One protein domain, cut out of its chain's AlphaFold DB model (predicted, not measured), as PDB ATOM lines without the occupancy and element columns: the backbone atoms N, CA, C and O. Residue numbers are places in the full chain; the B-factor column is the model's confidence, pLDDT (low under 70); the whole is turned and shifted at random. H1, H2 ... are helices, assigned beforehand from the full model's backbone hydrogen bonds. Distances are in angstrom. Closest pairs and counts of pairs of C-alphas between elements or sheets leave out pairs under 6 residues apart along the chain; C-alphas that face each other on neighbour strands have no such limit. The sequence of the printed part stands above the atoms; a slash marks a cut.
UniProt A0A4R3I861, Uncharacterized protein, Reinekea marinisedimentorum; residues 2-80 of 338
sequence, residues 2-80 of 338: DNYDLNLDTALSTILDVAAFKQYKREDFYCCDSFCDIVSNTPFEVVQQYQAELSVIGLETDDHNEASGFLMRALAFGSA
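AT A GLANCE: This is residues 2 to 80 of the 338 residues of an uncharacterized protein of Reinekea marinisedimentorum (UniProt A0A4R3I861). Three helices, H3, H5 and H6, run side by side with their centres in a triangle, H5 and H6 as a helical hairpin and H3 along H6; H4 lies across one end of the three. H1 crosses H5 on the side away from H6, and the short H2 sits near the other end, by the start of H3 and the end of H5; the triangle is only partly closed, H3 and H5 being close but not clearly touching. The printed part has 79 residues, with six named helices in the order H1 to H6, no named strand, and 51 residues in the helices: all helix. It is compact, with a radius of gyration of the C-alphas of 11.3 A, and its outline is rounded, spanning 32 by 30 by 24 A.

HOW THE PARTS SIT: The hub is H6, residues 64 to 77, which touches three other helices. H5, residues 51 to 58, touches H6 and forms a helical hairpin with it, at a shallow tilt of 25 degrees, opposite ways; their closest C-alphas, of Gly 58 and Ser 68, are 5.0 A apart. H3, residues 32 to 41, touches H6 at a shallow tilt of 18 degrees, the same way, and their closest C-alphas are those of Cys 32 and Ala 67, at 5.4 A. H3 and H5 are close but not clearly touching, at a shallow tilt of 27 degrees, opposite ways; the C-alphas of Phe 35 and Gly 58 come closest, at 7.4 A. H4, residues 44 to 49, touches H6 at residues 74 to 75 alone, with the C-alphas of Gln 48 and Leu 75 closest at 6.2 A. The lines of H4 and H6 are only just about perpendicular, at 73 degrees. H1, residues 8 to 16, touches H5 at a steep tilt of 63 degrees, opposite ways; their closest C-alphas, of Ala 11 and Glu 53, are 4.6 A apart. H1 is apart from H3, H4 and H6. H2, residues 26 to 29, touches H3 only at the corner by their link, with the C-alphas of Phe 29 and Phe 35 closest at 4.9 A. H2 is close to H1 but not clearly touching it, the closest C-alphas being those of Leu 12 and Arg 26, at 6.8 A. Of the pairs that touch and have a tilt, the packing is part aligned, part crossed: two of the four are at a shallow tilt. In H1, H3, H4, H5 and H6 every pair of O i and N i+4 is within hydrogen-bond range; H2 is too short for such a pair.

IN THESE COORDINATES: H6 is the longest helix, 14 residues and 19.7 A from C-alpha 64 at (313.656, 272.130, 370.478) to C-alpha 77 at (308.843, 290.232, 364.232). H3 has 10 residues and measures 14.2 A, H1 has 9 and measures 12.0 A, and H5 has 8 and measures 10.1 A. H4, six residues, measures 8.4 A, and H2, four residues, 5.6 A. The first helix, H1, begins with C-alpha 8 at (306.853, 271.981, 381.702).

THE WHOLE: The two C-alphas farthest apart are those of Asp 5 and Ala 80, at 32.8 A. The printed part has no cut. The link from H1 to H2, 9 residues, is short; the other four links are tight. The mean pLDDT of the printed part is 74.8. It is under 70 in residues 2 to 6 and 62 to 80, and H6 has a mean of 56.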
ATOM      1  N   ASP A   2     313.586 286.806 389.841       34.25
ATOM      2  CA  ASP A   2     313.081 286.003 388.727       34.25
ATOM      3  C   ASP A   2     312.714 284.625 389.263       34.25
ATOM      4  O   ASP A   2     313.520 283.966 389.919       34.25
ATOM      5  N   ASN A   3     311.447 284.260 389.093       35.47
ATOM      6  CA  ASN A   3     310.865 283.060 389.668       35.47
ATOM      7  C   ASN A   3     311.233 281.865 388.772       35.47
ATOM      8  O   ASN A   3     310.649 281.691 387.707       35.47
ATOM      9  N   TYR A   4     312.227 281.082 389.188       43.41
ATOM     10  CA  TYR A   4     312.820 279.957 388.445       43.41
ATOM     11  C   TYR A   4     311.986 278.651 388.466       43.41
ATOM     12  O   TYR A   4     312.505 277.599 388.112       43.41
ATOM     13  N   ASP A   5     310.704 278.691 388.843       55.25
ATOM     14  CA  ASP A   5     309.890 277.482 389.092       55.25
ATOM     15  C   ASP A   5     308.843 277.165 388.001       55.25
ATOM     16  O   ASP A   5     307.918 276.381 388.230       55.25
ATOM     17  N   LEU A   6     308.951 277.743 386.798       67.00
ATOM     18  CA  LEU A   6     308.068 277.355 385.692       67.00
ATOM     19  C   LEU A   6     308.558 276.038 385.069       67.00
ATOM     20  O   LEU A   6     309.431 276.030 384.207       67.00
ATOM     21  N   ASN A   7     308.001 274.916 385.524       83.56
ATOM     22  CA  ASN A   7     308.234 273.601 384.922       83.56
ATOM     23  C   ASN A   7     307.258 273.318 383.763       83.56
ATOM     24  O   ASN A   7     306.192 273.934 383.669       83.56
ATOM     25  N   LEU A   8     307.613 272.359 382.902       85.38
ATOM     26  CA  LEU A   8     306.853 271.981 381.702       85.38
ATOM     27  C   LEU A   8     305.372 271.697 381.982       85.38
ATOM     28  O   LEU A   8     304.498 272.160 381.253       85.38
ATOM     29  N   ASP A   9     305.068 270.986 383.069       86.88
ATOM     30  CA  ASP A   9     303.687 270.652 383.416       86.88
ATOM     31  C   ASP A   9     302.844 271.880 383.765       86.88
ATOM     32  O   ASP A   9     301.662 271.941 383.401       86.88
ATOM     33  N   THR A  10     303.459 272.853 384.439       89.75
ATOM     34  CA  THR A  10     302.841 274.129 384.809       89.75
ATOM     35  C   THR A  10     302.674 275.028 383.589       89.75
ATOM     36  O   THR A  10     301.608 275.624 383.416       89.75
ATOM     37  N   ALA A  11     303.673 275.073 382.702       89.00
ATOM     38  CA  ALA A  11     303.591 275.793 381.433       89.00
ATOM     39  C   ALA A  11     302.456 275.241 380.555       89.00
ATOM     40  O   ALA A  11     301.579 275.994 380.137       89.00
ATOM     41  N   LEU A  12     302.390 273.917 380.368       91.31
ATOM     42  CA  LEU A  12     301.330 273.269 379.590       91.31
ATOM     43  C   LEU A  12     299.946 273.467 380.205       91.31
ATOM     44  O   LEU A  12     298.993 273.724 379.475       91.31
ATOM     45  N   SER A  13     299.810 273.362 381.532       91.81
ATOM     46  CA  SER A  13     298.523 273.635 382.188       91.81
ATOM     47  C   SER A  13     298.078 275.076 381.949       91.81
ATOM     48  O   SER A  13     296.920 275.306 381.620       91.81
ATOM     49  N   THR A  14     299.004 276.030 382.065       92.12
ATOM     50  CA  THR A  14     298.721 277.453 381.856       92.12
ATOM     51  C   THR A  14     298.303 277.723 380.416       92.12
ATOM     52  O   THR A  14     297.276 278.356 380.198       92.12
ATOM     53  N   ILE A  15     299.043 277.200 379.433       93.62
ATOM     54  CA  ILE A  15     298.732 277.368 378.010       93.62
ATOM     55  C   ILE A  15     297.384 276.738 377.657       93.62
ATOM     56  O   ILE A  15     296.568 277.384 377.010       93.62
ATOM     57  N   LEU A  16     297.097 275.520 378.115       93.75
ATOM     58  CA  LEU A  16     295.855 274.820 377.766       93.75
ATOM     59  C   LEU A  16     294.590 275.455 378.371       93.75
ATOM     60  O   LEU A  16     293.497 275.272 377.830       93.75
ATOM     61  N   ASP A  17     294.724 276.233 379.447       92.62
ATOM     62  CA  ASP A  17     293.616 276.978 380.053       92.62
ATOM     63  C   ASP A  17     293.277 278.284 379.302       92.62
ATOM     64  O   ASP A  17     292.213 278.880 379.511       92.62
ATOM     65  N   VAL A  18     294.141 278.728 378.385       92.88
ATOM     66  CA  VAL A  18     293.945 279.948 377.594       92.88
ATOM     67  C   VAL A  18     293.026 279.679 376.406       92.88
ATOM     68  O   VAL A  18     293.192 278.725 375.646       92.88
ATOM     69  N   ALA A  19     292.057 280.574 376.193       90.75
ATOM     70  CA  ALA A  19     291.013 280.406 375.181       90.75
ATOM     71  C   ALA A  19     291.549 280.159 373.757       90.75
ATOM     72  O   ALA A  19     290.946 279.379 373.023       90.75
ATOM     73  N   ALA A  20     292.673 280.782 373.387       87.75
ATOM     74  CA  ALA A  20     293.305 280.617 372.077       87.75
ATOM     75  C   ALA A  20     293.911 279.217 371.859       87.75
ATOM     76  O   ALA A  20     293.996 278.760 370.723       87.75
ATOM     77  N   PHE A  21     294.286 278.520 372.935       90.69
ATOM     78  CA  PHE A  21     294.967 277.225 372.872       90.69
ATOM     79  C   PHE A  21     294.089 276.044 373.299       90.69
ATOM     80  O   PHE A  21     294.467 274.892 373.122       90.69
ATOM     81  N   LYS A  22     292.885 276.312 373.816       87.50
ATOM     82  CA  LYS A  22     291.965 275.314 374.386       87.50
ATOM     83  C   LYS A  22     291.573 274.169 373.439       87.50
ATOM     84  O   LYS A  22     291.073 273.139 373.886       87.50
ATOM     85  N   GLN A  23     291.727 274.369 372.131       87.94
ATOM     86  CA  GLN A  23     291.434 273.357 371.113       87.94
ATOM     87  C   GLN A  23     292.551 272.320 370.930       87.94
ATOM     88  O   GLN A  23     292.293 271.260 370.363       87.94
ATOM     89  N   TYR A  24     293.757 272.617 371.407       90.94
ATOM     90  CA  TYR A  24     294.919 271.740 371.318       90.94
ATOM     91  C   TYR A  24     295.016 270.851 372.560       90.94
ATOM     92  O   TYR A  24     294.450 271.146 373.616       90.94
ATOM     93  N   LYS A  25     295.719 269.733 372.432       92.62
ATOM     94  CA  LYS A  25     296.003 268.794 373.519       92.62
ATOM     95  C   LYS A  25     297.473 268.873 373.907       92.62
ATOM     96  O   LYS A  25     298.282 269.403 373.156       92.62
ATOM     97  N   ARG A  26     297.833 268.307 375.067       91.31
ATOM     98  CA  ARG A  26     299.236 268.259 375.527       91.31
ATOM     99  C   ARG A  26     300.151 267.639 374.472       91.31
ATOM    100  O   ARG A  26     301.250 268.133 374.274       91.31
ATOM    101  N   GLU A  27     299.686 266.598 373.786       89.75
ATOM    102  CA  GLU A  27     300.476 265.873 372.790       89.75
ATOM    103  C   GLU A  27     300.859 266.735 371.580       89.75
ATOM    104  O   GLU A  27     301.941 266.550 371.028       89.75
ATOM    105  N   ASP A  28     300.021 267.708 371.212       87.62
ATOM    106  CA  ASP A  28     300.269 268.596 370.071       87.62
ATOM    107  C   ASP A  28     301.447 269.557 370.336       87.62
ATOM    108  O   ASP A  28     302.045 270.083 369.403       87.62
ATOM    109  N   PHE A  29     301.813 269.769 371.605       88.19
ATOM    110  CA  PHE A  29     302.923 270.632 372.010       88.19
ATOM    111  C   PHE A  29     304.270 269.906 372.114       88.19
ATOM    112  O   PHE A  29     305.268 270.566 372.377       88.19
ATOM    113  N   TYR A  30     304.321 268.579 371.937       82.94
ATOM    114  CA  TYR A  30     305.574 267.808 372.008       82.94
ATOM    115  C   TYR A  30     306.229 267.563 370.644       82.94
ATOM    116  O   TYR A  30     307.380 267.138 370.592       82.94
ATOM    117  N   CYS A  31     305.511 267.831 369.552       82.88
ATOM    118  CA  CYS A  31     306.031 267.741 368.193       82.88
ATOM    119  C   CYS A  31     306.330 269.145 367.663       82.88
ATOM    120  O   CYS A  31     305.456 270.012 367.721       82.88
ATOM    121  N   CYS A  32     307.528 269.353 367.120       73.25
ATOM    122  CA  CYS A  32     307.974 270.626 366.566       73.25
ATOM    123  C   CYS A  32     306.996 271.172 365.517       73.25
ATOM    124  O   CYS A  32     306.562 272.320 365.628       73.25
ATOM    125  N   ASP A  33     306.563 270.332 364.569       72.25
ATOM    126  CA  ASP A  33     305.624 270.720 363.508       72.25
ATOM    127  C   ASP A  33     304.319 271.282 364.099       72.25
ATOM    128  O   ASP A  33     303.881 272.388 363.774       72.25
ATOM    129  N   SER A  34     303.709 270.533 365.022       79.62
ATOM    130  CA  SER A  34     302.444 270.919 365.656       79.62
ATOM    131  C   SER A  34     302.603 272.117 366.597       79.62
ATOM    132  O   SER A  34     301.738 272.993 366.613       79.62
ATOM    133  N   PHE A  35     303.721 272.228 367.315       84.19
ATOM    134  CA  PHE A  35     304.035 273.390 368.145       84.19
ATOM    135  C   PHE A  35     304.149 274.671 367.305       84.19
ATOM    136  O   PHE A  35     303.532 275.689 367.632       84.19
ATOM    137  N   CYS A  36     304.890 274.621 366.195       73.81
ATOM    138  CA  CYS A  36     305.058 275.759 365.293       73.81
ATOM    139  C   CYS A  36     303.720 276.188 364.667       73.81
ATOM    140  O   CYS A  36     303.425 277.387 364.583       73.81
ATOM    141  N   ASP A  37     302.869 275.224 364.302       77.62
ATOM    142  CA  ASP A  37     301.509 275.487 363.827       77.62
ATOM    143  C   ASP A  37     300.648 276.169 364.898       77.62
ATOM    144  O   ASP A  37     299.933 277.134 364.604       77.62
ATOM    145  N   ILE A  38     300.727 275.714 366.149       85.25
ATOM    146  CA  ILE A  38     299.997 276.316 367.268       85.25
ATOM    147  C   ILE A  38     300.436 277.765 367.481       85.25
ATOM    148  O   ILE A  38     299.585 278.658 367.527       85.25
ATOM    149  N   VAL A  39     301.746 278.019 367.571       80.62
ATOM    150  CA  VAL A  39     302.296 279.370 367.757       80.62
ATOM    151  C   VAL A  39     301.886 280.279 366.599       80.62
ATOM    152  O   VAL A  39     301.475 281.412 366.834       80.62
ATOM    153  N   SER A  40     301.905 279.792 365.356       71.75
ATOM    154  CA  SER A  40     301.504 280.621 364.219       71.75
ATOM    155  C   SER A  40     300.016 280.928 364.147       71.75
ATOM    156  O   SER A  40     299.649 281.992 363.647       71.75
ATOM    157  N   ASN A  41     299.160 279.971 364.491       77.00
ATOM    158  CA  ASN A  41     297.712 280.156 364.398       77.00
ATOM    159  C   ASN A  41     297.165 280.939 365.597       77.00
ATOM    160  O   ASN A  41     295.971 281.239 365.663       77.00
ATOM    161  N   THR A  42     298.038 281.272 366.545       81.38
ATOM    162  CA  THR A  42     297.711 282.056 367.722       81.38
ATOM    163  C   THR A  42     297.964 283.540 367.445       81.38
ATOM    164  O   THR A  42     299.015 283.889 366.906       81.38
ATOM    165  N   PRO A  43     297.037 284.441 367.829       80.00
ATOM    166  CA  PRO A  43     297.266 285.879 367.734       80.00
ATOM    167  C   PRO A  43     298.577 286.292 368.412       80.00
ATOM    168  O   PRO A  43     298.874 285.837 369.518       80.00
ATOM    169  N   PHE A  44     299.350 287.169 367.768       75.75
ATOM    170  CA  PHE A  44     300.677 287.560 368.248       75.75
ATOM    171  C   PHE A  44     300.649 288.116 369.673       75.75
ATOM    172  O   PHE A  44     301.509 287.781 370.478       75.75
ATOM    173  N   GLU A  45     299.631 288.902 370.014       79.19
ATOM    174  CA  GLU A  45     299.473 289.481 371.348       79.19
ATOM    175  C   GLU A  45     299.344 288.390 372.420       79.19
ATOM    176  O   GLU A  45     299.824 288.549 373.540       79.19
ATOM    177  N   VAL A  46     298.739 287.253 372.063       82.44
ATOM    178  CA  VAL A  46     298.623 286.083 372.938       82.44
ATOM    179  C   VAL A  46     299.957 285.341 373.013       82.44
ATOM    180  O   VAL A  46     300.383 284.977 374.104       82.44
ATOM    181  N   VAL A  47     300.662 285.165 371.891       80.94
ATOM    182  CA  VAL A  47     302.012 284.565 371.879       80.94
ATOM    183  C   VAL A  47     302.986 285.384 372.733       80.94
ATOM    184  O   VAL A  47     303.729 284.818 373.530       80.94
ATOM    185  N   GLN A  48     302.942 286.713 372.629       77.06
ATOM    186  CA  GLN A  48     303.764 287.630 373.415       77.06
ATOM    187  C   GLN A  48     303.416 287.571 374.904       77.06
ATOM    188  O   GLN A  48     304.311 287.531 375.749       77.06
ATOM    189  N   GLN A  49     302.123 287.537 375.235       86.62
ATOM    190  CA  GLN A  49     301.664 287.436 376.617       86.62
ATOM    191  C   GLN A  49     302.140 286.143 377.298       86.62
ATOM    192  O   GLN A  49     302.454 286.177 378.485       86.62
ATOM    193  N   TYR A  50     302.206 285.034 376.556       89.88
ATOM    194  CA  TYR A  50     302.578 283.708 377.065       89.88
ATOM    195  C   TYR A  50     303.961 283.237 376.587       89.88
ATOM    196  O   TYR A  50     304.227 282.038 376.484       89.88
ATOM    197  N   GLN A  51     304.862 284.178 376.284       85.00
ATOM    198  CA  GLN A  51     306.208 283.880 375.789       85.00
ATOM    199  C   GLN A  51     306.977 282.944 376.728       85.00
ATOM    200  O   GLN A  51     307.671 282.048 376.253       85.00
ATOM    201  N   ALA A  52     306.898 283.159 378.043       76.62
ATOM    202  CA  ALA A  52     307.673 282.390 379.011       76.62
ATOM    203  C   ALA A  52     307.235 280.918 379.032       76.62
ATOM    204  O   ALA A  52     308.071 280.019 378.960       76.62
ATOM    205  N   GLU A  53     305.926 280.672 379.054       91.00
ATOM    206  CA  GLU A  53     305.334 279.340 379.016       91.00
ATOM    207  C   GLU A  53     305.608 278.637 377.684       91.00
ATOM    208  O   GLU A  53     306.046 277.488 377.679       91.00
ATOM    209  N   LEU A  54     305.418 279.333 376.558       86.69
ATOM    210  CA  LEU A  54     305.715 278.789 375.231       86.69
ATOM    211  C   LEU A  54     307.208 278.493 375.054       86.69
ATOM    212  O   LEU A  54     307.545 277.521 374.389       86.69
ATOM    213  N   SER A  55     308.098 279.276 375.672       78.50
ATOM    214  CA  SER A  55     309.545 279.024 375.626       78.50
ATOM    215  C   SER A  55     309.917 277.756 376.385       78.50
ATOM    216  O   SER A  55     310.699 276.959 375.883       78.50
ATOM    217  N   VAL A  56     309.333 277.530 377.569       83.38
ATOM    218  CA  VAL A  56     309.546 276.280 378.321       83.38
ATOM    219  C   VAL A  56     309.033 275.077 377.534       83.38
ATOM    220  O   VAL A  56     309.688 274.045 377.513       83.38
ATOM    221  N   ILE A  57     307.893 275.208 376.853       86.44
ATOM    222  CA  ILE A  57     307.347 274.131 376.020       86.44
ATOM    223  C   ILE A  57     308.228 273.879 374.788       86.44
ATOM    224  O   ILE A  57     308.563 272.733 374.519       86.44
ATOM    225  N   GLY A  58     308.643 274.930 374.076       74.81
ATOM    226  CA  GLY A  58     309.497 274.822 372.889       74.81
ATOM    227  C   GLY A  58     310.901 274.284 373.177       74.81
ATOM    228  O   GLY A  58     311.557 273.790 372.269       74.81
ATOM    229  N   LEU A  59     311.370 274.341 374.428       75.12
ATOM    230  CA  LEU A  59     312.618 273.697 374.853       75.12
ATOM    231  C   LEU A  59     312.473 272.184 375.086       75.12
ATOM    232  O   LEU A  59     313.477 271.480 375.152       75.12
ATOM    233  N   GLU A  60     311.240 271.691 375.202       78.75
ATOM    234  CA  GLU A  60     310.904 270.305 375.549       78.75
ATOM    235  C   GLU A  60     310.232 269.554 374.379       78.75
ATOM    236  O   GLU A  60     309.752 268.431 374.547       78.75
ATOM    237  N   THR A  61     310.185 270.159 373.185       75.62
ATOM    238  CA  THR A  61     309.757 269.497 371.941       75.62
ATOM    239  C   THR A  61     310.829 268.539 371.413       75.62
ATOM    240  O   THR A  61     312.015 268.661 371.730       75.62
ATOM    241  N   ASP A  62     310.419 267.601 370.556       64.75
ATOM    242  CA  ASP A  62     311.310 266.661 369.857       64.75
ATOM    243  C   ASP A  62     312.448 267.342 369.067       64.75
ATOM    244  O   ASP A  62     313.581 266.859 369.106       64.75
ATOM    245  N   ASP A  63     312.173 268.484 368.429       64.06
ATOM    246  CA  ASP A  63     313.166 269.389 367.835       64.06
ATOM    247  C   ASP A  63     313.104 270.788 368.478       64.06
ATOM    248  O   ASP A  63     312.503 271.738 367.973       64.06
ATOM    249  N   HIS A  64     313.688 270.904 369.672       60.31
ATOM    250  CA  HIS A  64     313.656 272.130 370.478       60.31
ATOM    251  C   HIS A  64     314.352 273.337 369.840       60.31
ATOM    252  O   HIS A  64     313.971 274.479 370.116       60.31
ATOM    253  N   ASN A  65     315.362 273.120 368.994       49.66
ATOM    254  CA  ASN A  65     316.075 274.211 368.329       49.66
ATOM    255  C   ASN A  65     315.180 274.878 367.285       49.66
ATOM    256  O   ASN A  65     315.091 276.108 367.237       49.66
ATOM    257  N   GLU A  66     314.473 274.072 366.492       53.72
ATOM    258  CA  GLU A  66     313.523 274.569 365.504       53.72
ATOM    259  C   GLU A  66     312.328 275.264 366.176       53.72
ATOM    260  O   GLU A  66     312.028 276.415 365.843       53.72
ATOM    261  N   ALA A  67     311.717 274.637 367.186       55.31
ATOM    262  CA  ALA A  67     310.570 275.186 367.912       55.31
ATOM    263  C   ALA A  67     310.897 276.495 368.655       55.31
ATOM    264  O   ALA A  67     310.171 277.491 368.540       55.31
ATOM    265  N   SER A  68     312.019 276.536 369.381       54.84
ATOM    266  CA  SER A  68     312.458 277.734 370.110       54.84
ATOM    267  C   SER A  68     312.898 278.845 369.154       54.84
ATOM    268  O   SER A  68     312.552 280.012 369.358       54.84
ATOM    269  N   GLY A  69     313.610 278.502 368.073       49.53
ATOM    270  CA  GLY A  69     313.985 279.453 367.026       49.53
ATOM    271  C   GLY A  69     312.765 280.040 366.315       49.53
ATOM    272  O   GLY A  69     312.702 281.244 366.058       49.53
ATOM    273  N   PHE A  70     311.750 279.217 366.045       61.41
ATOM    274  CA  PHE A  70     310.480 279.659 365.481       61.41
ATOM    275  C   PHE A  70     309.738 280.626 366.410       61.41
ATOM    276  O   PHE A  70     309.334 281.703 365.969       61.41
ATOM    277  N   LEU A  71     309.607 280.287 367.697       59.91
ATOM    278  CA  LEU A  71     308.960 281.145 368.690       59.91
ATOM    279  C   LEU A  71     309.676 282.496 368.829       59.91
ATOM    280  O   LEU A  71     309.024 283.540 368.823       59.91
ATOM    281  N   MET A  72     311.009 282.496 368.897       56.97
ATOM    282  CA  MET A  72     311.802 283.726 368.973       56.97
ATOM    283  C   MET A  72     311.611 284.611 367.737       56.97
ATOM    284  O   MET A  72     311.449 285.822 367.881       56.97
ATOM    285  N   ARG A  73     311.547 284.022 366.534       56.38
ATOM    286  CA  ARG A  73     311.217 284.758 365.302       56.38
ATOM    287  C   ARG A  73     309.799 285.329 365.351       56.38
ATOM    288  O   ARG A  73     309.605 286.507 365.062       56.38
ATOM    289  N   ALA A  74     308.814 284.540 365.774       60.69
ATOM    290  CA  ALA A  74     307.438 285.015 365.915       60.69
ATOM    291  C   ALA A  74     307.333 286.204 366.889       60.69
ATOM    292  O   ALA A  74     306.617 287.166 366.613       60.69
ATOM    293  N   LEU A  75     308.085 286.161 367.995       57.84
ATOM    294  CA  LEU A  75     308.128 287.201 369.024       57.84
ATOM    295  C   LEU A  75     308.877 288.466 368.591       57.84
ATOM    296  O   LEU A  75     308.436 289.571 368.903       57.84
ATOM    297  N   ALA A  76     309.992 288.311 367.877       50.47
ATOM    298  CA  ALA A  76     310.816 289.425 367.418       50.47
ATOM    299  C   ALA A  76     310.135 290.255 366.321       50.47
ATOM    300  O   ALA A  76     310.342 291.465 366.254       50.47
ATOM    301  N   PHE A  77     309.321 289.617 365.475       52.44
ATOM    302  CA  PHE A  77     308.843 290.232 364.232       52.44
ATOM    303  C   PHE A  77     307.337 290.480 364.163       52.44
ATOM    304  O   PHE A  77     306.877 290.929 363.122       52.44
ATOM    305  N   GLY A  78     306.592 290.216 365.245       46.00
ATOM    306  CA  GLY A  78     305.232 290.711 365.493       46.00
ATOM    307  C   GLY A  78     304.282 290.743 364.298       46.00
ATOM    308  O   GLY A  78     304.277 291.717 363.559       46.00
ATOM    309  N   SER A  79     303.457 289.698 364.143       45.28
ATOM    310  CA  SER A  79     302.305 289.651 363.220       45.28
ATOM    311  C   SER A  79     302.449 290.484 361.937       45.28
ATOM    312  O   SER A  79     301.634 291.353 361.633       45.28
ATOM    313  N   ALA A  80     303.382 290.110 361.065       42.62
ATOM    314  CA  ALA A  80     303.204 290.354 359.633       42.62
ATOM    315  C   ALA A  80     302.102 289.419 359.075       42.62
ATOM    316  O   ALA A  80     302.286 288.664 358.126       42.62
TER     317      ALA A  80